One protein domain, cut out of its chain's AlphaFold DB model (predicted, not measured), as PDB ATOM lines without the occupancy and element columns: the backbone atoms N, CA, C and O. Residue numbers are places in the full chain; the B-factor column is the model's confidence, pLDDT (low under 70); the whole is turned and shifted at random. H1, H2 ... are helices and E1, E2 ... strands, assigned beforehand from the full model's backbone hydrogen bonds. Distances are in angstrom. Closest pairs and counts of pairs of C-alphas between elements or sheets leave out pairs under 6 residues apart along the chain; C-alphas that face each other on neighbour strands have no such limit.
ATOM      1  N   VAL A  11     -23.802 -23.238 -49.195       92.06
ATOM      2  CA  VAL A  11     -24.801 -22.171 -49.297       92.06
ATOM      3  C   VAL A  11     -25.325 -22.184 -50.724       92.06
ATOM      4  O   VAL A  11     -24.541 -22.143 -51.672       92.06
ATOM      5  N   TRP A  12     -26.643 -22.238 -50.861       93.00
ATOM      6  CA  TRP A  12     -27.356 -22.160 -52.125       93.00
ATOM      7  C   TRP A  12     -28.198 -20.894 -52.130       93.00
ATOM      8  O   TRP A  12     -28.757 -20.519 -51.103       93.00
ATOM      9  N   PHE A  13     -28.315 -20.246 -53.279       93.31
ATOM     10  CA  PHE A  13     -29.173 -19.081 -53.439       93.31
ATOM     11  C   PHE A  13     -29.744 -19.050 -54.851       93.31
ATOM     12  O   PHE A  13     -29.211 -19.688 -55.765       93.31
ATOM     13  N   SER A  14     -30.839 -18.325 -55.027       91.62
ATOM     14  CA  SER A  14     -31.407 -18.051 -56.342       91.62
ATOM     15  C   SER A  14     -31.702 -16.573 -56.487       91.62
ATOM     16  O   SER A  14     -32.238 -15.981 -55.561       91.62
ATOM     17  N   GLY A  15     -31.386 -16.042 -57.670       83.56
ATOM     18  CA  GLY A  15     -31.772 -14.713 -58.134       83.56
ATOM     19  C   GLY A  15     -31.352 -13.551 -57.234       83.56
ATOM     20  O   GLY A  15     -30.470 -13.725 -56.403       83.56
ATOM     21  N   PHE A  16     -31.971 -12.402 -57.539       88.12
ATOM     22  CA  PHE A  16     -32.045 -11.085 -56.868       88.12
ATOM     23  C   PHE A  16     -33.167 -10.249 -57.536       88.12
ATOM     24  O   PHE A  16     -33.076  -9.035 -57.695       88.12
ATOM     25  N   SER A  17     -34.189 -10.912 -58.096       83.50
ATOM     26  CA  SER A  17     -35.132 -10.289 -59.047       83.50
ATOM     27  C   SER A  17     -36.552 -10.870 -59.015       83.50
ATOM     28  O   SER A  17     -37.417 -10.440 -59.779       83.50
ATOM     29  N   SER A  18     -36.818 -11.861 -58.160       84.38
ATOM     30  CA  SER A  18     -38.093 -12.576 -58.062       84.38
ATOM     31  C   SER A  18     -38.488 -12.849 -56.607       84.38
ATOM     32  O   SER A  18     -37.649 -13.069 -55.747       84.38
ATOM     33  N   GLN A  19     -39.793 -12.903 -56.319       77.38
ATOM     34  CA  GLN A  19     -40.312 -13.116 -54.953       77.38
ATOM     35  C   GLN A  19     -39.919 -14.477 -54.336       77.38
ATOM     36  O   GLN A  19     -39.963 -14.627 -53.120       77.38
ATOM     37  N   GLY A  20     -39.565 -15.472 -55.156       82.50
ATOM     38  CA  GLY A  20     -39.107 -16.790 -54.695       82.50
ATOM     39  C   GLY A  20     -37.599 -16.890 -54.457       82.50
ATOM     40  O   GLY A  20     -37.116 -17.988 -54.179       82.50
ATOM     41  N   ASP A  21     -36.877 -15.782 -54.617       91.56
ATOM     42  CA  ASP A  21     -35.438 -15.706 -54.414       91.56
ATOM     43  C   ASP A  21     -35.087 -15.684 -52.925       91.56
ATOM     44  O   ASP A  21     -35.862 -15.240 -52.075       91.56
ATOM     45  N   GLY A  22     -33.914 -16.208 -52.601       94.81
ATOM     46  CA  GLY A  22     -33.473 -16.349 -51.226       94.81
ATOM     47  C   GLY A  22     -32.157 -17.099 -51.133       94.81
ATOM     48  O   GLY A  22     -31.469 -17.329 -52.131       94.81
ATOM     49  N   ALA A  23     -31.822 -17.506 -49.912       95.62
ATOM     50  CA  ALA A  23     -30.730 -18.430 -49.664       95.62
ATOM     51  C   ALA A  23     -31.174 -19.573 -48.750       95.62
ATOM     52  O   ALA A  23     -32.064 -19.429 -47.911       95.62
ATOM     53  N   SER A  24     -30.516 -20.713 -48.899       95.12
ATOM     54  CA  SER A  24     -30.569 -21.854 -47.995       95.12
ATOM     55  C   SER A  24     -29.153 -22.367 -47.762       95.12
ATOM     56  O   SER A  24     -28.224 -22.057 -48.512       95.12
ATOM     57  N   PHE A  25     -28.950 -23.145 -46.708       95.31
ATOM     58  CA  PHE A  25     -27.655 -23.762 -46.463       95.31
ATOM     59  C   PHE A  25     -27.805 -25.155 -45.873       95.31
ATOM     60  O   PHE A  25     -28.834 -25.494 -45.296       95.31
ATOM     61  N   GLU A  26     -26.757 -25.955 -46.012       95.25
ATOM     62  CA  GLU A  26     -26.637 -27.262 -45.375       95.25
ATOM     63  C   GLU A  26     -25.489 -27.229 -44.374       95.25
ATOM     64  O   GLU A  26     -24.372 -26.826 -44.710       95.25
ATOM     65  N   ALA A  27     -25.760 -27.619 -43.130       94.88
ATOM     66  CA  ALA A  27     -24.773 -27.602 -42.057       94.88
ATOM     67  C   ALA A  27     -25.228 -28.419 -40.845       94.88
ATOM     68  O   ALA A  27     -26.405 -28.448 -40.509       94.88
ATOM     69  N   THR A  28     -24.264 -28.964 -40.102       94.69
ATOM     70  CA  THR A  28     -24.481 -29.381 -38.709       94.69
ATOM     71  C   THR A  28     -24.037 -28.254 -37.781       94.69
ATOM     72  O   THR A  28     -22.828 -27.982 -37.665       94.69
ATOM     73  N   VAL A  29     -24.998 -27.624 -37.110       95.19
ATOM     74  CA  VAL A  29     -24.803 -26.534 -36.147       95.19
ATOM     75  C   VAL A  29     -24.774 -27.112 -34.735       95.19
ATOM     76  O   VAL A  29     -25.662 -27.851 -34.330       95.19
ATOM     77  N   ARG A  30     -23.737 -26.782 -33.966       95.19
ATOM     78  CA  ARG A  30     -23.548 -27.253 -32.587       95.19
ATOM     79  C   ARG A  30     -22.880 -26.177 -31.751       95.19
ATOM     80  O   ARG A  30     -22.297 -25.242 -32.307       95.19
ATOM     81  N   HIS A  31     -22.904 -26.337 -30.432       95.50
ATOM     82  CA  HIS A  31     -22.176 -25.436 -29.553       95.50
ATOM     83  C   HIS A  31     -20.682 -25.411 -29.915       95.50
ATOM     84  O   HIS A  31     -20.032 -26.447 -30.078       95.50
ATOM     85  N   ALA A  32     -20.131 -24.205 -30.013       94.38
ATOM     86  CA  ALA A  32     -18.706 -23.967 -30.153       94.38
ATOM     87  C   ALA A  32     -18.300 -22.882 -29.155       94.38
ATOM     88  O   ALA A  32     -18.807 -21.757 -29.186       94.38
ATOM     89  N   LYS A  33     -17.389 -23.228 -28.245       94.94
ATOM     90  CA  LYS A  33     -16.970 -22.326 -27.175       94.94
ATOM     91  C   LYS A  33     -16.350 -21.062 -27.768       94.94
ATOM     92  O   LYS A  33     -15.338 -21.133 -28.451       94.94
ATOM     93  N   GLY A  34     -16.925 -19.908 -27.439       94.50
ATOM     94  CA  GLY A  34     -16.424 -18.606 -27.885       94.50
ATOM     95  C   GLY A  34     -16.956 -18.129 -29.240       94.50
ATOM     96  O   GLY A  34     -16.599 -17.021 -29.633       94.50
ATOM     97  N   SER A  35     -17.848 -18.878 -29.899       94.06
ATOM     98  CA  SER A  35     -18.380 -18.537 -31.230       94.06
ATOM     99  C   SER A  35     -18.960 -17.122 -31.320       94.06
ATOM    100  O   SER A  35     -18.599 -16.366 -32.212       94.06
ATOM    101  N   ALA A  36     -19.788 -16.706 -30.355       95.06
ATOM    102  CA  ALA A  36     -20.384 -15.365 -30.346       95.06
ATOM    103  C   ALA A  36     -19.332 -14.237 -30.299       95.06
ATOM    104  O   ALA A  36     -19.519 -13.178 -30.901       95.06
ATOM    105  N   ARG A  37     -18.199 -14.468 -29.615       96.62
ATOM    106  CA  ARG A  37     -17.073 -13.522 -29.566       96.62
ATOM    107  C   ARG A  37     -16.310 -13.497 -30.888       96.62
ATOM    108  O   ARG A  37     -15.899 -12.427 -31.326       96.62
ATOM    109  N   GLU A  38     -16.104 -14.656 -31.504       97.38
ATOM    110  CA  GLU A  38     -15.433 -14.763 -32.804       97.38
ATOM    111  C   GLU A  38     -16.245 -14.074 -33.903       97.38
ATOM    112  O   GLU A  38     -15.690 -13.270 -34.646       97.38
ATOM    113  N   ILE A  39     -17.568 -14.273 -33.920       96.50
ATOM    114  CA  ILE A  39     -18.496 -13.584 -34.829       96.50
ATOM    115  C   ILE A  39     -18.382 -12.061 -34.675       96.50
ATOM    116  O   ILE A  39     -18.203 -11.358 -35.664       96.50
ATOM    117  N   ARG A  40     -18.383 -11.552 -33.436       97.88
ATOM    118  CA  ARG A  40     -18.195 -10.116 -33.149       97.88
ATOM    119  C   ARG A  40     -16.829  -9.577 -33.547       97.88
ATOM    120  O   ARG A  40     -16.696  -8.400 -33.849       97.88
ATOM    121  N   SER A  41     -15.803 -10.420 -33.510       97.75
ATOM    122  CA  SER A  41     -14.459 -10.020 -33.933       97.75
ATOM    123  C   SER A  41     -14.369  -9.930 -35.457       97.75
ATOM    124  O   SER A  41     -13.685  -9.053 -35.974       97.75
ATOM    125  N   TYR A  42     -15.075 -10.816 -36.164       96.38
ATOM    126  CA  TYR A  42     -15.145 -10.839 -37.622       96.38
ATOM    127  C   TYR A  42     -16.017  -9.708 -38.190       96.38
ATOM    128  O   TYR A  42     -15.583  -8.993 -39.089       96.38
ATOM    129  N   ALA A  43     -17.221  -9.515 -37.645       96.19
ATOM    130  CA  ALA A  43     -18.203  -8.545 -38.128       96.19
ATOM    131  C   ALA A  43     -18.629  -7.570 -37.012       96.19
ATOM    132  O   ALA A  43     -19.784  -7.570 -36.595       96.19
ATOM    133  N   PRO A  44     -17.731  -6.693 -36.524       97.38
ATOM    134  CA  PRO A  44     -17.946  -5.905 -35.303       97.38
ATOM    135  C   PRO A  44     -19.123  -4.923 -35.345       97.38
ATOM    136  O   PRO A  44     -19.527  -4.421 -34.298       97.38
ATOM    137  N   LYS A  45     -19.659  -4.626 -36.531       97.69
ATOM    138  CA  LYS A  45     -20.777  -3.693 -36.733       97.69
ATOM    139  C   LYS A  45     -22.086  -4.391 -37.116       97.69
ATOM    140  O   LYS A  45     -23.084  -3.709 -37.312       97.69
ATOM    141  N   ASP A  46     -22.094  -5.718 -37.246       97.81
ATOM    142  CA  ASP A  46     -23.269  -6.451 -37.717       97.81
ATOM    143  C   ASP A  46     -24.174  -6.868 -36.552       97.81
ATOM    144  O   ASP A  46     -24.098  -7.972 -36.012       97.81
ATOM    145  N   GLU A  47     -25.052  -5.952 -36.151       97.75
ATOM    146  CA  GLU A  47     -25.998  -6.176 -35.055       97.75
ATOM    147  C   GLU A  47     -26.980  -7.328 -35.328       97.75
ATOM    148  O   GLU A  47     -27.411  -8.006 -34.392       97.75
ATOM    149  N   THR A  48     -27.299  -7.600 -36.599       97.81
ATOM    150  CA  THR A  48     -28.203  -8.700 -36.966       97.81
ATOM    151  C   THR A  48     -27.519 -10.041 -36.733       97.81
ATOM    152  O   THR A  48     -28.065 -10.907 -36.044       97.81
ATOM    153  N   LEU A  49     -26.293 -10.195 -37.234       97.69
ATOM    154  CA  LEU A  49     -25.500 -11.402 -37.032       97.69
ATOM    155  C   LEU A  49     -25.178 -11.622 -35.545       97.69
ATOM    156  O   LEU A  49     -25.186 -12.756 -35.060       97.69
ATOM    157  N   HIS A  50     -24.958 -10.539 -34.794       98.38
ATOM    158  CA  HIS A  50     -24.802 -10.586 -33.342       98.38
ATOM    159  C   HIS A  50     -26.043 -11.133 -32.632       98.38
ATOM    160  O   HIS A  50     -25.902 -12.012 -31.782       98.38
ATOM    161  N   SER A  51     -27.233 -10.650 -32.995       98.25
ATOM    162  CA  SER A  51     -28.508 -11.105 -32.430       98.25
ATOM    163  C   SER A  51     -28.761 -12.593 -32.706       98.25
ATOM    164  O   SER A  51     -29.118 -13.344 -31.795       98.25
ATOM    165  N   ILE A  52     -28.485 -13.055 -33.932       98.31
ATOM    166  CA  ILE A  52     -28.561 -14.475 -34.313       98.31
ATOM    167  C   ILE A  52     -27.630 -15.318 -33.427       98.31
ATOM    168  O   ILE A  52     -28.052 -16.323 -32.849       98.31
ATOM    169  N   ALA A  53     -26.372 -14.893 -33.272       98.00
ATOM    170  CA  ALA A  53     -25.400 -15.596 -32.439       98.00
ATOM    171  C   ALA A  53     -25.826 -15.663 -30.963       98.00
ATOM    172  O   ALA A  53     -25.669 -16.704 -30.320       98.00
ATOM    173  N   ASP A  54     -26.384 -14.573 -30.433       98.00
ATOM    174  CA  ASP A  54     -26.813 -14.484 -29.038       98.00
ATOM    175  C   ASP A  54     -28.036 -15.361 -28.760       98.00
ATOM    176  O   ASP A  54     -28.070 -16.041 -27.733       98.00
ATOM    177  N   ARG A  55     -29.007 -15.407 -29.684       98.19
ATOM    178  CA  ARG A  55     -30.173 -16.303 -29.597       98.19
ATOM    179  C   ARG A  55     -29.737 -17.765 -29.574       98.19
ATOM    180  O   ARG A  55     -30.080 -18.476 -28.632       98.19
ATOM    181  N   LEU A  56     -28.890 -18.189 -30.519       97.81
ATOM    182  CA  LEU A  56     -28.345 -19.555 -30.532       97.81
ATOM    183  C   LEU A  56     -27.570 -19.873 -29.248       97.81
ATOM    184  O   LEU A  56     -27.709 -20.963 -28.691       97.81
ATOM    185  N   GLN A  57     -26.762 -18.931 -28.751       97.50
ATOM    186  CA  GLN A  57     -26.016 -19.119 -27.509       97.50
ATOM    187  C   GLN A  57     -26.943 -19.220 -26.288       97.50
ATOM    188  O   GLN A  57     -26.704 -20.050 -25.410       97.50
ATOM    189  N   GLY A  58     -27.985 -18.393 -26.215       97.44
ATOM    190  CA  GLY A  58     -28.983 -18.427 -25.149       97.44
ATOM    191  C   GLY A  58     -29.700 -19.773 -25.093       97.44
ATOM    192  O   GLY A  58     -29.740 -20.401 -24.034       97.44
ATOM    193  N   THR A  59     -30.172 -20.260 -26.243       97.62
ATOM    194  CA  THR A  59     -30.844 -21.561 -26.348       97.62
ATOM    195  C   THR A  59     -29.903 -22.723 -26.025       97.62
ATOM    196  O   THR A  59     -30.292 -23.654 -25.319       97.62
ATOM    197  N   GLN A  60     -28.633 -22.657 -26.445       97.31
ATOM    198  CA  GLN A  60     -27.624 -23.645 -26.046       97.31
ATOM    199  C   GLN A  60     -27.441 -23.700 -24.524       97.31
ATOM    200  O   GLN A  60     -27.501 -24.783 -23.945       97.31
ATOM    201  N   ARG A  61     -27.319 -22.551 -23.844       96.56
ATOM    202  CA  ARG A  61     -27.141 -22.509 -22.380       96.56
ATOM    203  C   ARG A  61     -28.307 -23.135 -21.618       96.56
ATOM    204  O   ARG A  61     -28.077 -23.834 -20.636       96.56
ATOM    205  N   GLN A  62     -29.541 -22.921 -22.076       96.44
ATOM    206  CA  GLN A  62     -30.738 -23.550 -21.493       96.44
ATOM    207  C   GLN A  62     -30.702 -25.084 -21.596       96.44
ATOM    208  O   GLN A  62     -31.281 -25.781 -20.768       96.44
ATOM    209  N   ASN A  63     -29.977 -25.605 -22.585       96.62
ATOM    210  CA  ASN A  63     -29.832 -27.026 -22.878       96.62
ATOM    211  C   ASN A  63     -28.442 -27.566 -22.506       96.62
ATOM    212  O   ASN A  63     -28.037 -28.612 -23.010       96.62
ATOM    213  N   PHE A  64     -27.713 -26.869 -21.626       95.75
ATOM    214  CA  PHE A  64     -26.371 -27.247 -21.165       95.75
ATOM    215  C   PHE A  64     -25.356 -27.454 -22.301       95.75
ATOM    216  O   PHE A  64     -24.477 -28.306 -22.203       95.75
ATOM    217  N   ASP A  65     -25.486 -26.672 -23.375       95.69
ATOM    218  CA  ASP A  65     -24.637 -26.707 -24.570       95.69
ATOM    219  C   ASP A  65     -24.688 -28.044 -25.347       95.69
ATOM    220  O   ASP A  65     -23.753 -28.392 -26.072       95.69
ATOM    221  N   GLN A  66     -25.789 -28.795 -25.204       96.50
ATOM    222  CA  GLN A  66     -25.985 -30.131 -25.790       96.50
ATOM    223  C   GLN A  66     -26.833 -30.141 -27.069       96.50
ATOM    224  O   GLN A  66     -27.147 -31.222 -27.570       96.50
ATOM    225  N   LEU A  67     -27.250 -28.988 -27.602       97.50
ATOM    226  CA  LEU A  67     -28.044 -28.986 -28.832       97.50
ATOM    227  C   LEU A  67     -27.168 -29.202 -30.062       97.50
ATOM    228  O   LEU A  67     -26.105 -28.586 -30.210       97.50
ATOM    229  N   THR A  68     -27.677 -30.017 -30.975       96.75
ATOM    230  CA  THR A  68     -27.198 -30.144 -32.349       96.75
ATOM    231  C   THR A  68     -28.378 -29.921 -33.285       96.75
ATOM    232  O   THR A  68     -29.464 -30.429 -33.029       96.75
ATOM    233  N   ALA A  69     -28.168 -29.150 -34.346       97.12
ATOM    234  CA  ALA A  69     -29.142 -28.957 -35.407       97.12
ATOM    235  C   ALA A  69     -28.542 -29.400 -36.741       97.12
ATOM    236  O   ALA A  69     -27.509 -28.867 -37.159       97.12
ATOM    237  N   ASP A  70     -29.185 -30.358 -37.398       96.56
ATOM    238  CA  ASP A  70     -28.834 -30.788 -38.746       96.56
ATOM    239  C   ASP A  70     -29.735 -30.077 -39.757       96.56
ATOM    240  O   ASP A  70     -30.948 -30.276 -39.804       96.56
ATOM    241  N   VAL A  71     -29.117 -29.207 -40.553       96.44
ATOM    242  CA  VAL A  71     -29.762 -28.404 -41.589       96.44
ATOM    243  C   VAL A  71     -29.504 -29.059 -42.937       96.44
ATOM    244  O   VAL A  71     -28.352 -29.239 -43.338       96.44
ATOM    245  N   THR A  72     -30.579 -29.392 -43.641       94.69
ATOM    246  CA  THR A  72     -30.541 -29.991 -44.981       94.69
ATOM    247  C   THR A  72     -31.444 -29.223 -45.930       94.69
ATOM    248  O   THR A  72     -32.460 -28.663 -45.516       94.69
ATOM    249  N   HIS A  73     -31.105 -29.204 -47.214       90.75
ATOM    250  CA  HIS A  73     -31.956 -28.617 -48.239       90.75
ATOM    251  C   HIS A  73     -32.960 -29.648 -48.766       90.75
ATOM    252  O   HIS A  73     -32.644 -30.823 -48.964       90.75
ATOM    253  N   ARG A  74     -34.198 -29.210 -49.017       84.44
ATOM    254  CA  ARG A  74     -35.202 -29.992 -49.744       84.44
ATOM    255  C   ARG A  74     -35.877 -29.168 -50.829       84.44
ATOM    256  O   ARG A  74     -36.276 -28.026 -50.627       84.44
ATOM    257  N   GLY A  75     -36.142 -29.831 -51.950       83.69
ATOM    258  CA  GLY A  75     -36.945 -29.286 -53.037       83.69
ATOM    259  C   GLY A  75     -36.107 -28.631 -54.128       83.69
ATOM    260  O   GLY A  75     -34.940 -28.956 -54.316       83.69
ATOM    261  N   ARG A  76     -36.752 -27.768 -54.916       82.56
ATOM    262  CA  ARG A  76     -36.153 -27.134 -56.105       82.56
ATOM    263  C   ARG A  76     -35.790 -25.663 -55.906       82.56
ATOM    264  O   ARG A  76     -35.056 -25.127 -56.724       82.56
ATOM    265  N   TYR A  77     -36.337 -25.032 -54.872       85.06
ATOM    266  CA  TYR A  77     -36.132 -23.617 -54.571       85.06
ATOM    267  C   TYR A  77     -35.034 -23.453 -53.522       85.06
ATOM    268  O   TYR A  77     -34.747 -24.390 -52.776       85.06
ATOM    269  N   TYR A  78     -34.421 -22.274 -53.477       86.94
ATOM    270  CA  TYR A  78     -33.307 -21.973 -52.583       86.94
ATOM    271  C   TYR A  78     -33.654 -20.744 -51.748       86.94
ATOM    272  O   TYR A  78     -33.158 -19.659 -51.996       86.94
ATOM    273  N   HIS A  79     -34.542 -20.916 -50.772       89.25
ATOM    274  CA  HIS A  79     -34.887 -19.895 -49.783       89.25
ATOM    275  C   HIS A  79     -34.955 -20.521 -48.385       89.25
ATOM    276  O   HIS A  79     -34.836 -21.741 -48.231       89.25
ATOM    277  N   GLU A  80     -35.156 -19.717 -47.343       89.44
ATOM    278  CA  GLU A  80     -34.991 -20.150 -45.958       89.44
ATOM    279  C   GLU A  80     -35.931 -21.306 -45.605       89.44
ATOM    280  O   GLU A  80     -35.506 -22.285 -44.996       89.44
ATOM    281  N   TYR A  81     -37.181 -21.259 -46.073       91.25
ATOM    282  CA  TYR A  81     -38.173 -22.319 -45.860       91.25
ATOM    283  C   TYR A  81     -37.941 -23.599 -46.685       91.25
ATOM    284  O   TYR A  81     -38.703 -24.554 -46.556       91.25
ATOM    285  N   CYS A  82     -36.896 -23.662 -47.517       91.88
ATOM    286  CA  CYS A  82     -36.452 -24.907 -48.157       91.88
ATOM    287  C   CYS A  82     -35.503 -25.725 -47.272       91.88
ATOM    288  O   CYS A  82     -35.042 -26.790 -47.688       91.88
ATOM    289  N   MET A  83     -35.186 -25.237 -46.072       95.31
ATOM    290  CA  MET A  83     -34.368 -25.960 -45.108       95.31
ATOM    291  C   MET A  83     -35.237 -26.870 -44.239       95.31
ATOM    292  O   MET A  83     -36.212 -26.431 -43.637       95.31
ATOM    293  N   THR A  84     -34.860 -28.143 -44.149       95.69
ATOM    294  CA  THR A  84     -35.306 -29.038 -43.077       95.69
ATOM    295  C   THR A  84     -34.273 -28.976 -41.964       95.69
ATOM    296  O   THR A  84     -33.092 -29.214 -42.215       95.69
ATOM    297  N   ILE A  85     -34.722 -28.637 -40.758       96.62
ATOM    298  CA  ILE A  85     -33.871 -28.441 -39.586       96.62
ATOM    299  C   ILE A  85     -34.318 -29.434 -38.521       96.62
ATOM    300  O   ILE A  85     -35.416 -29.305 -37.983       96.62
ATOM    301  N   ASP A  86     -33.473 -30.421 -38.245       96.69
ATOM    302  CA  ASP A  86     -33.700 -31.403 -37.187       96.69
ATOM    303  C   ASP A  86     -32.887 -31.008 -35.954       96.69
ATOM    304  O   ASP A  86     -31.659 -30.931 -36.022       96.69
ATOM    305  N   VAL A  87     -33.567 -30.694 -34.849       97.12
ATOM    306  CA  VAL A  87     -32.937 -30.217 -33.613       97.12
ATOM    307  C   VAL A  87     -32.998 -31.323 -32.574       97.12
ATOM    308  O   VAL A  87     -34.063 -31.731 -32.131       97.12
ATOM    309  N   MET A  88     -31.829 -31.768 -32.134       95.06
ATOM    310  CA  MET A  88     -31.690 -32.811 -31.129       95.06
ATOM    311  C   MET A  88     -30.869 -32.315 -29.948       95.06
ATOM    312  O   MET A  88     -30.002 -31.446 -30.073       95.06
ATOM    313  N   ARG A  89     -31.108 -32.923 -28.788       95.50
ATOM    314  CA  ARG A  89     -30.284 -32.736 -27.599       95.50
ATOM    315  C   ARG A  89     -29.497 -34.009 -27.313       95.50
ATOM    316  O   ARG A  89     -30.082 -35.050 -27.030       95.50
ATOM    317  N   ASP A  90     -28.172 -33.906 -27.333       90.81
ATOM    318  CA  ASP A  90     -27.259 -35.008 -27.009       90.81
ATOM    319  C   ASP A  90     -27.153 -35.184 -25.483       90.81
ATOM    320  O   ASP A  90     -26.167 -34.825 -24.832       90.81
ATOM    321  N   SER A  91     -28.254 -35.640 -24.882       87.62
ATOM    322  CA  SER A  91     -28.338 -35.922 -23.454       87.62
ATOM    323  C   SER A  91     -28.044 -37.401 -23.184       87.62
ATOM    324  O   SER A  91     -28.711 -38.263 -23.763       87.62
ATOM    325  N   PRO A  92     -27.149 -37.733 -22.231       83.75
ATOM    326  CA  PRO A  92     -26.893 -39.118 -21.826       83.75
ATOM    327  C   PRO A  92     -28.138 -39.871 -21.339       83.75
ATOM    328  O   PRO A  92     -28.149 -41.098 -21.307       83.75
ATOM    329  N   THR A  93     -29.177 -39.142 -20.925       87.94
ATOM    330  CA  THR A  93     -30.443 -39.693 -20.433       87.94
ATOM    331  C   THR A  93     -31.571 -39.613 -21.466       87.94
ATOM    332  O   THR A  93     -32.712 -39.920 -21.132       87.94
ATOM    333  N   GLY A  94     -31.277 -39.208 -22.709       85.88
ATOM    334  CA  GLY A  94     -32.263 -39.104 -23.789       85.88
ATOM    335  C   GLY A  94     -33.287 -37.984 -23.591       85.88
ATOM    336  O   GLY A  94     -34.405 -38.074 -24.090       85.88
ATOM    337  N   GLN A  95     -32.940 -36.944 -22.825       90.50
ATOM    338  CA  GLN A  95     -33.809 -35.781 -22.646       90.50
ATOM    339  C   GLN A  95     -33.994 -35.036 -23.966       90.50
ATOM    340  O   GLN A  95     -33.013 -34.693 -24.622       90.50
ATOM    341  N   ALA A  96     -35.246 -34.715 -24.282       93.44
ATOM    342  CA  ALA A  96     -35.580 -33.803 -25.366       93.44
ATOM    343  C   ALA A  96     -34.999 -32.392 -25.113       93.44
ATOM    344  O   ALA A  96     -34.651 -32.048 -23.968       93.44
ATOM    345  N   PRO A  97     -34.892 -31.560 -26.164       95.81
ATOM    346  CA  PRO A  97     -34.674 -30.130 -26.003       95.81
ATOM    347  C   PRO A  97     -35.677 -29.512 -25.019       95.81
ATOM    348  O   PRO A  97     -36.821 -29.952 -24.901       95.81
ATOM    349  N   VAL A  98     -35.238 -28.488 -24.286       96.50
ATOM    350  CA  VAL A  98     -36.126 -27.688 -23.431       96.50
ATOM    351  C   VAL A  98     -37.245 -27.093 -24.289       96.50
ATOM    352  O   VAL A  98     -37.002 -26.687 -25.425       96.50
ATOM    353  N   GLU A  99     -38.461 -27.025 -23.743       96.94
ATOM    354  CA  GLU A  99     -39.639 -26.477 -24.426       96.94
ATOM    355  C   GLU A  99     -39.330 -25.133 -25.116       96.94
ATOM    356  O   GLU A  99     -38.675 -24.261 -24.542       96.94
ATOM    357  N   GLY A 100     -39.738 -24.997 -26.383       96.94
ATOM    358  CA  GLY A 100     -39.483 -23.814 -27.217       96.94
ATOM    359  C   GLY A 100     -38.060 -23.689 -27.786       96.94
ATOM    360  O   GLY A 100     -37.812 -22.831 -28.635       96.94
ATOM    361  N   SER A 101     -37.113 -24.544 -27.379       97.25
ATOM    362  CA  SER A 101     -35.733 -24.489 -27.892       97.25
ATOM    363  C   SER A 101     -35.648 -24.862 -29.367       97.25
ATOM    364  O   SER A 101     -34.903 -24.225 -30.106       97.25
ATOM    365  N   GLU A 102     -36.404 -25.876 -29.798       97.94
ATOM    366  CA  GLU A 102     -36.416 -26.320 -31.196       97.94
ATOM    367  C   GLU A 102     -36.907 -25.202 -32.118       97.94
ATOM    368  O   GLU A 102     -36.184 -24.804 -33.026       97.94
ATOM    369  N   GLU A 103     -38.073 -24.623 -31.820       98.25
ATOM    370  CA  GLU A 103     -38.647 -23.493 -32.560       98.25
ATOM    371  C   GLU A 103     -37.677 -22.308 -32.611       98.25
ATOM    372  O   GLU A 103     -37.379 -21.793 -33.688       98.25
ATOM    373  N   THR A 104     -37.078 -21.950 -31.470       98.38
ATOM    374  CA  THR A 104     -36.100 -20.855 -31.414       98.38
ATOM    375  C   THR A 104     -34.895 -21.123 -32.318       98.38
ATOM    376  O   THR A 104     -34.436 -20.212 -33.011       98.38
ATOM    377  N   VAL A 105     -34.358 -22.349 -32.328       98.31
ATOM    378  CA  VAL A 105     -33.227 -22.716 -33.195       98.31
ATOM    379  C   VAL A 105     -33.636 -22.670 -34.665       98.31
ATOM    380  O   VAL A 105     -32.913 -22.074 -35.462       98.31
ATOM    381  N   VAL A 106     -34.787 -23.245 -35.020       98.12
ATOM    382  CA  VAL A 106     -35.317 -23.259 -36.393       98.12
ATOM    383  C   VAL A 106     -35.471 -21.838 -36.929       98.12
ATOM    384  O   VAL A 106     -34.904 -21.506 -37.971       98.12
ATOM    385  N   GLU A 107     -36.160 -20.969 -36.191       98.44
ATOM    386  CA  GLU A 107     -36.343 -19.569 -36.576       98.44
ATOM    387  C   GLU A 107     -35.012 -18.831 -36.710       98.44
ATOM    388  O   GLU A 107     -34.786 -18.120 -37.687       98.44
ATOM    389  N   THR A 108     -34.097 -19.029 -35.758       98.50
ATOM    390  CA  THR A 108     -32.803 -18.339 -35.771       98.50
ATOM    391  C   THR A 108     -31.935 -18.774 -36.958       98.50
ATOM    392  O   THR A 108     -31.192 -17.967 -37.517       98.50
ATOM    393  N   LEU A 109     -32.030 -20.036 -37.386       98.06
ATOM    394  CA  LEU A 109     -31.333 -20.533 -38.573       98.06
ATOM    395  C   LEU A 109     -31.997 -20.068 -39.876       98.06
ATOM    396  O   LEU A 109     -31.287 -19.785 -40.841       98.06
ATOM    397  N   HIS A 110     -33.321 -19.897 -39.908       97.69
ATOM    398  CA  HIS A 110     -33.982 -19.193 -41.011       97.69
ATOM    399  C   HIS A 110     -33.539 -17.727 -41.100       97.69
ATOM    400  O   HIS A 110     -33.250 -17.241 -42.192       97.69
ATOM    401  N   ASP A 111     -33.410 -17.034 -39.967       98.31
ATOM    402  CA  ASP A 111     -32.895 -15.661 -39.933       98.31
ATOM    403  C   ASP A 111     -31.445 -15.578 -40.422       98.31
ATOM    404  O   ASP A 111     -31.091 -14.640 -41.136       98.31
ATOM    405  N   LEU A 112     -30.622 -16.590 -40.127       97.88
ATOM    406  CA  LEU A 112     -29.279 -16.699 -40.695       97.88
ATOM    407  C   LEU A 112     -29.306 -16.854 -42.220       97.88
ATOM    408  O   LEU A 112     -28.528 -16.194 -42.905       97.88
ATOM    409  N   ALA A 113     -30.205 -17.672 -42.768       97.06
ATOM    410  CA  ALA A 113     -30.359 -17.803 -44.218       97.06
ATOM    411  C   ALA A 113     -30.790 -16.478 -44.876       97.06
ATOM    412  O   ALA A 113     -30.229 -16.083 -45.897       97.06
ATOM    413  N   ARG A 114     -31.714 -15.737 -44.253       96.75
ATOM    414  CA  ARG A 114     -32.112 -14.394 -44.717       96.75
ATOM    415  C   ARG A 114     -30.963 -13.395 -44.653       96.75
ATOM    416  O   ARG A 114     -30.800 -12.588 -45.563       96.75
ATOM    417  N   TRP A 115     -30.171 -13.439 -43.583       97.69
ATOM    418  CA  TRP A 115     -28.984 -12.602 -43.450       97.69
ATOM    419  C   TRP A 115     -27.965 -12.908 -44.555       97.69
ATOM    420  O   TRP A 115     -27.500 -11.978 -45.209       97.69
ATOM    421  N   LEU A 116     -27.690 -14.191 -44.824       96.19
ATOM    422  CA  LEU A 116     -26.809 -14.620 -45.918       96.19
ATOM    423  C   LEU A 116     -27.291 -14.091 -47.268       96.19
ATOM    424  O   LEU A 116     -26.496 -13.537 -48.021       96.19
ATOM    425  N   TYR A 117     -28.588 -14.213 -47.554       96.06
ATOM    426  CA  TYR A 117     -29.163 -13.710 -48.798       96.06
ATOM    427  C   TYR A 117     -28.957 -12.197 -48.964       96.06
ATOM    428  O   TYR A 117     -28.514 -11.765 -50.020       96.06
ATOM    429  N   ARG A 118     -29.158 -11.398 -47.905       95.69
ATOM    430  CA  ARG A 118     -28.902  -9.944 -47.942       95.69
ATOM    431  C   ARG A 118     -27.438  -9.595 -48.209       95.69
ATOM    432  O   ARG A 118     -27.169  -8.603 -48.873       95.69
ATOM    433  N   GLN A 119     -26.492 -10.375 -47.680       95.50
ATOM    434  CA  GLN A 119     -25.069 -10.159 -47.972       95.50
ATOM    435  C   GLN A 119     -24.746 -10.484 -49.436       95.50
ATOM    436  O   GLN A 119     -23.994  -9.754 -50.072       95.50
ATOM    437  N   LEU A 120     -25.333 -11.558 -49.970       95.00
ATOM    438  CA  LEU A 120     -25.185 -11.937 -51.376       95.00
ATOM    439  C   LEU A 120     -25.809 -10.897 -52.317       95.00
ATOM    440  O   LEU A 120     -25.215 -10.587 -53.343       95.00
ATOM    441  N   GLU A 121     -26.964 -10.340 -51.953       95.25
ATOM    442  CA  GLU A 121     -27.644  -9.278 -52.703       95.25
ATOM    443  C   GLU A 121     -26.818  -7.989 -52.714       95.25
ATOM    444  O   GLU A 121     -26.553  -7.444 -53.779       95.25
ATOM    445  N   ALA A 122     -26.301  -7.560 -51.559       94.19
ATOM    446  CA  ALA A 122     -25.437  -6.382 -51.481       94.19
ATOM    447  C   ALA A 122     -24.152  -6.527 -52.320       94.19
ATOM    448  O   ALA A 122     -23.711  -5.567 -52.952       94.19
ATOM    449  N   GLU A 123     -23.556  -7.722 -52.343       93.88
ATOM    450  CA  GLU A 123     -22.401  -8.012 -53.197       93.88
ATOM    451  C   GLU A 123     -22.786  -8.005 -54.682       93.88
ATOM    452  O   GLU A 123     -22.065  -7.451 -55.509       93.88
ATOM    453  N   PHE A 124     -23.934  -8.585 -55.035       92.88
ATOM    454  CA  PHE A 124     -24.434  -8.565 -56.407       92.88
ATOM    455  C   PHE A 124     -24.685  -7.138 -56.903       92.88
ATOM    456  O   PHE A 124     -24.238  -6.792 -57.997       92.88
ATOM    457  N   ASP A 125     -25.328  -6.298 -56.094       93.38
ATOM    458  CA  ASP A 125     -25.569  -4.888 -56.408       93.38
ATOM    459  C   ASP A 125     -24.251  -4.132 -56.610       93.38
ATOM    460  O   ASP A 125     -24.112  -3.341 -57.543       93.38
ATOM    461  N   HIS A 126     -23.244  -4.412 -55.779       91.62
ATOM    462  CA  HIS A 126     -21.922  -3.820 -55.941       91.62
ATOM    463  C   HIS A 126     -21.256  -4.260 -57.252       91.62
ATOM    464  O   HIS A 126     -20.802  -3.416 -58.024       91.62
ATOM    465  N   LEU A 127     -21.238  -5.563 -57.542       90.44
ATOM    466  CA  LEU A 127     -20.605  -6.122 -58.741       90.44
ATOM    467  C   LEU A 127     -21.322  -5.749 -60.045       90.44
ATOM    468  O   LEU A 127     -20.713  -5.811 -61.114       90.44
ATOM    469  N   THR A 128     -22.603  -5.394 -59.972       90.38
ATOM    470  CA  THR A 128     -23.415  -4.981 -61.126       90.38
ATOM    471  C   THR A 128     -23.600  -3.467 -61.229       90.38
ATOM    472  O   THR A 128     -24.261  -3.010 -62.161       90.38
ATOM    473  N   SER A 129     -22.992  -2.696 -60.320       92.19
ATOM    474  CA  SER A 129     -22.980  -1.232 -60.374       92.19
ATOM    475  C   SER A 129     -22.305  -0.711 -61.643       92.19
ATOM    476  O   SER A 129     -21.372  -1.330 -62.164       92.19
ATOM    477  N   ASP A 130     -22.758   0.449 -62.125       92.19
ATOM    478  CA  ASP A 130     -22.191   1.097 -63.310       92.19
ATOM    479  C   ASP A 130     -20.680   1.320 -63.140       92.19
ATOM    480  O   ASP A 130     -19.911   1.063 -64.066       92.19
ATOM    481  N   GLU A 131     -20.239   1.701 -61.937       90.88
ATOM    482  CA  GLU A 131     -18.830   1.913 -61.611       90.88
ATOM    483  C   GLU A 131     -18.007   0.618 -61.696       90.88
ATOM    484  O   GLU A 131     -16.931   0.612 -62.298       90.88
ATOM    485  N   ALA A 132     -18.503  -0.491 -61.136       89.56
ATOM    486  CA  ALA A 132     -17.815  -1.783 -61.205       89.56
ATOM    487  C   ALA A 132     -17.769  -2.328 -62.641       89.56
ATOM    488  O   ALA A 132     -16.773  -2.926 -63.062       89.56
ATOM    489  N   VAL A 133     -18.827  -2.093 -63.424       88.38
ATOM    490  CA  VAL A 133     -18.882  -2.454 -64.845       88.38
ATOM    491  C   VAL A 133     -17.888  -1.618 -65.656       88.38
ATOM    492  O   VAL A 133     -17.146  -2.177 -66.467       88.38
ATOM    493  N   GLU A 134     -17.823  -0.305 -65.429       88.62
ATOM    494  CA  GLU A 134     -16.868   0.595 -66.086       88.62
ATOM    495  C   GLU A 134     -15.417   0.221 -65.753       88.62
ATOM    496  O   GLU A 134     -14.570   0.113 -66.652       88.62
ATOM    497  N   GLU A 135     -15.129  -0.045 -64.478       89.06
ATOM    498  CA  GLU A 135     -13.819  -0.519 -64.035       89.06
ATOM    499  C   GLU A 135     -13.463  -1.849 -64.716       89.06
ATOM    500  O   GLU A 135     -12.369  -1.995 -65.271       89.06
ATOM    501  N   GLY A 136     -14.404  -2.797 -64.768       87.62
ATOM    502  CA  GLY A 136     -14.229  -4.078 -65.446       87.62
ATOM    503  C   GLY A 136     -13.950  -3.936 -66.945       87.62
ATOM    504  O   GLY A 136     -13.077  -4.625 -67.480       87.62
ATOM    505  N   ILE A 137     -14.641  -3.028 -67.636       88.12
ATOM    506  CA  ILE A 137     -14.393  -2.712 -69.051       88.12
ATOM    507  C   ILE A 137     -12.978  -2.147 -69.230       88.12
ATOM    508  O   ILE A 137     -12.241  -2.603 -70.109       88.12
ATOM    509  N   THR A 138     -12.580  -1.217 -68.360       87.25
ATOM    510  CA  THR A 138     -11.279  -0.538 -68.408       87.25
ATOM    511  C   THR A 138     -10.119  -1.498 -68.144       87.25
ATOM    512  O   THR A 138      -9.177  -1.550 -68.937       87.25
ATOM    513  N   ILE A 139     -10.189  -2.306 -67.077       91.50
ATOM    514  CA  ILE A 139      -9.149  -3.283 -66.704       91.50
ATOM    515  C   ILE A 139      -8.924  -4.305 -67.821       91.50
ATOM    516  O   ILE A 139      -7.785  -4.667 -68.117       91.50
ATOM    517  N   ASN A 140     -10.001  -4.759 -68.465       88.81
ATOM    518  CA  ASN A 140      -9.910  -5.731 -69.551       88.81
ATOM    519  C   ASN A 140      -9.551  -5.097 -70.908       88.81
ATOM    520  O   ASN A 140      -9.440  -5.815 -71.904       88.81
ATOM    521  N   GLY A 141      -9.368  -3.772 -70.963       86.19
ATOM    522  CA  GLY A 141      -9.031  -3.043 -72.184       86.19
ATOM    523  C   GLY A 141     -10.118  -3.125 -73.255       86.19
ATOM    524  O   GLY A 141      -9.811  -3.040 -74.445       86.19
ATOM    525  N   PHE A 142     -11.377  -3.344 -72.866       86.50
ATOM    526  CA  PHE A 142     -12.475  -3.374 -73.821       86.50
ATOM    527  C   PHE A 142     -12.861  -1.953 -74.227       86.50
ATOM    528  O   PHE A 142     -13.055  -1.079 -73.389       86.50
ATOM    529  N   THR A 143     -13.025  -1.737 -75.531       85.81
ATOM    530  CA  THR A 143     -13.497  -0.468 -76.087       85.81
ATOM    531  C   THR A 143     -14.730  -0.682 -76.960       85.81
ATOM    532  O   THR A 143     -14.815  -1.654 -77.721       85.81
ATOM    533  N   PHE A 144     -15.706   0.221 -76.841       87.25
ATOM    534  CA  PHE A 144     -17.009   0.135 -77.506       87.25
ATOM    535  C   PHE A 144     -17.351   1.445 -78.213       87.25
ATOM    536  O   PHE A 144     -17.060   2.524 -77.702       87.25
ATOM    537  N   THR A 145     -17.919   1.361 -79.414       88.06
ATOM    538  CA  THR A 145     -18.411   2.538 -80.143       88.06
ATOM    539  C   THR A 145     -19.685   3.075 -79.490       88.06
ATOM    540  O   THR A 145     -20.345   2.343 -78.757       88.06
ATOM    541  N   ASP A 146     -20.113   4.293 -79.841       85.44
ATOM    542  CA  ASP A 146     -21.385   4.878 -79.369       85.44
ATOM    543  C   ASP A 146     -22.617   3.993 -79.655       85.44
ATOM    544  O   ASP A 146     -23.637   4.088 -78.982       85.44
ATOM    545  N   ALA A 147     -22.532   3.100 -80.649       90.69
ATOM    546  CA  ALA A 147     -23.575   2.123 -80.968       90.69
ATOM    547  C   ALA A 147     -23.456   0.805 -80.166       90.69
ATOM    548  O   ALA A 147     -24.108  -0.179 -80.516       90.69
ATOM    549  N   GLY A 148     -22.577   0.745 -79.159       84.50
ATOM    550  CA  GLY A 148     -22.332  -0.426 -78.312       84.50
ATOM    551  C   GLY A 148     -21.560  -1.564 -78.991       84.50
ATOM    552  O   GLY A 148     -21.553  -2.688 -78.493       84.50
ATOM    553  N   ARG A 149     -20.918  -1.326 -80.145       87.62
ATOM    554  CA  ARG A 149     -20.144  -2.373 -80.840       87.62
ATOM    555  C   ARG A 149     -18.712  -2.393 -80.330       87.62
ATOM    556  O   ARG A 149     -18.062  -1.353 -80.312       87.62
ATOM    557  N   ARG A 150     -18.201  -3.577 -79.991       84.94
ATOM    558  CA  ARG A 150     -16.789  -3.757 -79.634       84.94
ATOM    559  C   ARG A 150     -15.885  -3.402 -80.820       84.94
ATOM    560  O   ARG A 150     -16.186  -3.768 -81.956       84.94
ATOM    561  N   PHE A 151     -14.774  -2.737 -80.543       78.56
ATOM    562  CA  PHE A 151     -13.698  -2.486 -81.502       78.56
ATOM    563  C   PHE A 151     -12.348  -2.482 -80.773       78.56
ATOM    564  O   PHE A 151     -12.341  -2.386 -79.547       78.56
ATOM    565  N   GLY A 152     -11.243  -2.620 -81.512       73.25
ATOM    566  CA  GLY A 152      -9.915  -2.921 -80.952       73.25
ATOM    567  C   GLY A 152      -9.640  -4.413 -81.016       73.25
ATOM    568  O   GLY A 152      -9.438  -5.029 -79.949       73.25
TER     569      GLY A 152
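This is residues 11 to 152 of the 152 residues of a protein of Rhodobacter sp. CACIA14H1 (UniProt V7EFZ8). A long helix, H3, crosses slantwise over one face of a four-stranded sheet, and a helical hairpin of H1 and H2 packs on it through H2. Past the sheet the chain goes on through H4 into a far tail, residues 140 to 152, and this arm makes the length. The printed part has 142 residues, with four named helices and four named strands in the order E1 E2 H1 H2 E3 E4 H3 H4; the sheet, E1 E2 E3 E4, is antiparallel throughout, and the class is mixed, helices and strands. The whole is loose, with a radius of gyration of the C-alphas of 20.8 A and spans of 74 by 35 by 20 A.

Begin with the twisted sheet: E1, residues 11 to 14, and E4, residues 83 to 89, are its edge strands, and E2, residues 22 to 30, and E3, residues 67 to 73, its inner ones. E2 bends by 62 degrees at residue 27, and its pairing is staggered, with E1 over residues 22 to 25 and with E3 over residues 27 to 30. Look for N 12 and O 24 at 2.8 A in the hairpin of E1 and E2, N 29 and O 69 at 2.8 A between E2 and E3, and N 70 and O 86 at 2.9 A in the hairpin of E3 and E4. H3, residues 101 to 127, is on the sheet at a height of 8.0 A, slantwise to the strands, at 40 degrees to E4 on the local plane; the closest C-alphas of E2 and H3 are those of Ala 23 and Tyr 117, 5.0 A. H2, residues 47 to 62, touches H3 at a shallow tilt of 20 degrees, opposite ways, closest at the C-alphas of Thr 59 and Ser 101, 5.9 A. H2 and H3 with the sheet E1 E2 E3 E4 make two layers, that is, helices on one face of a sheet. H1, residues 35 to 42, touches H2 as a helical hairpin, with the C-alphas of Ala 36 and Ala 53 closest at 5.4 A, and is not on the sheet. H4, residues 130 to 139, is close to H3 but not clearly touching, at a steep tilt of 58 degrees; the closest C-alphas are those of His 126 and Ala 132, 7.0 A. In H1, H2, H3 and H4 every O i to N i+4 pair is within hydrogen-bond range.

Find C-alpha 11 at (-24.801, -22.171, -49.297), where E1 begins; E2, the longest strand, measures 23.8 A. E3 measures 19.8 A and E4 19.2 A. From C-alpha 101 at (-35.733, -24.489, -27.892), H3 runs 39.0 A; H2 measures 22.5 A. H4 ends at C-alpha 139, (-9.149, -3.283, -66.704).

The two C-alphas farthest apart are those of Thr 93 and Asp 146, 74.4 A. The printed part has no cut, and the link from E4 to H3, 11 residues, is long. In the tail, residues 143 to 144 pair with residues 150 to 151, antiparallel. Mean pLDDT of the printed part is 93.1, and no printed residue is under 70.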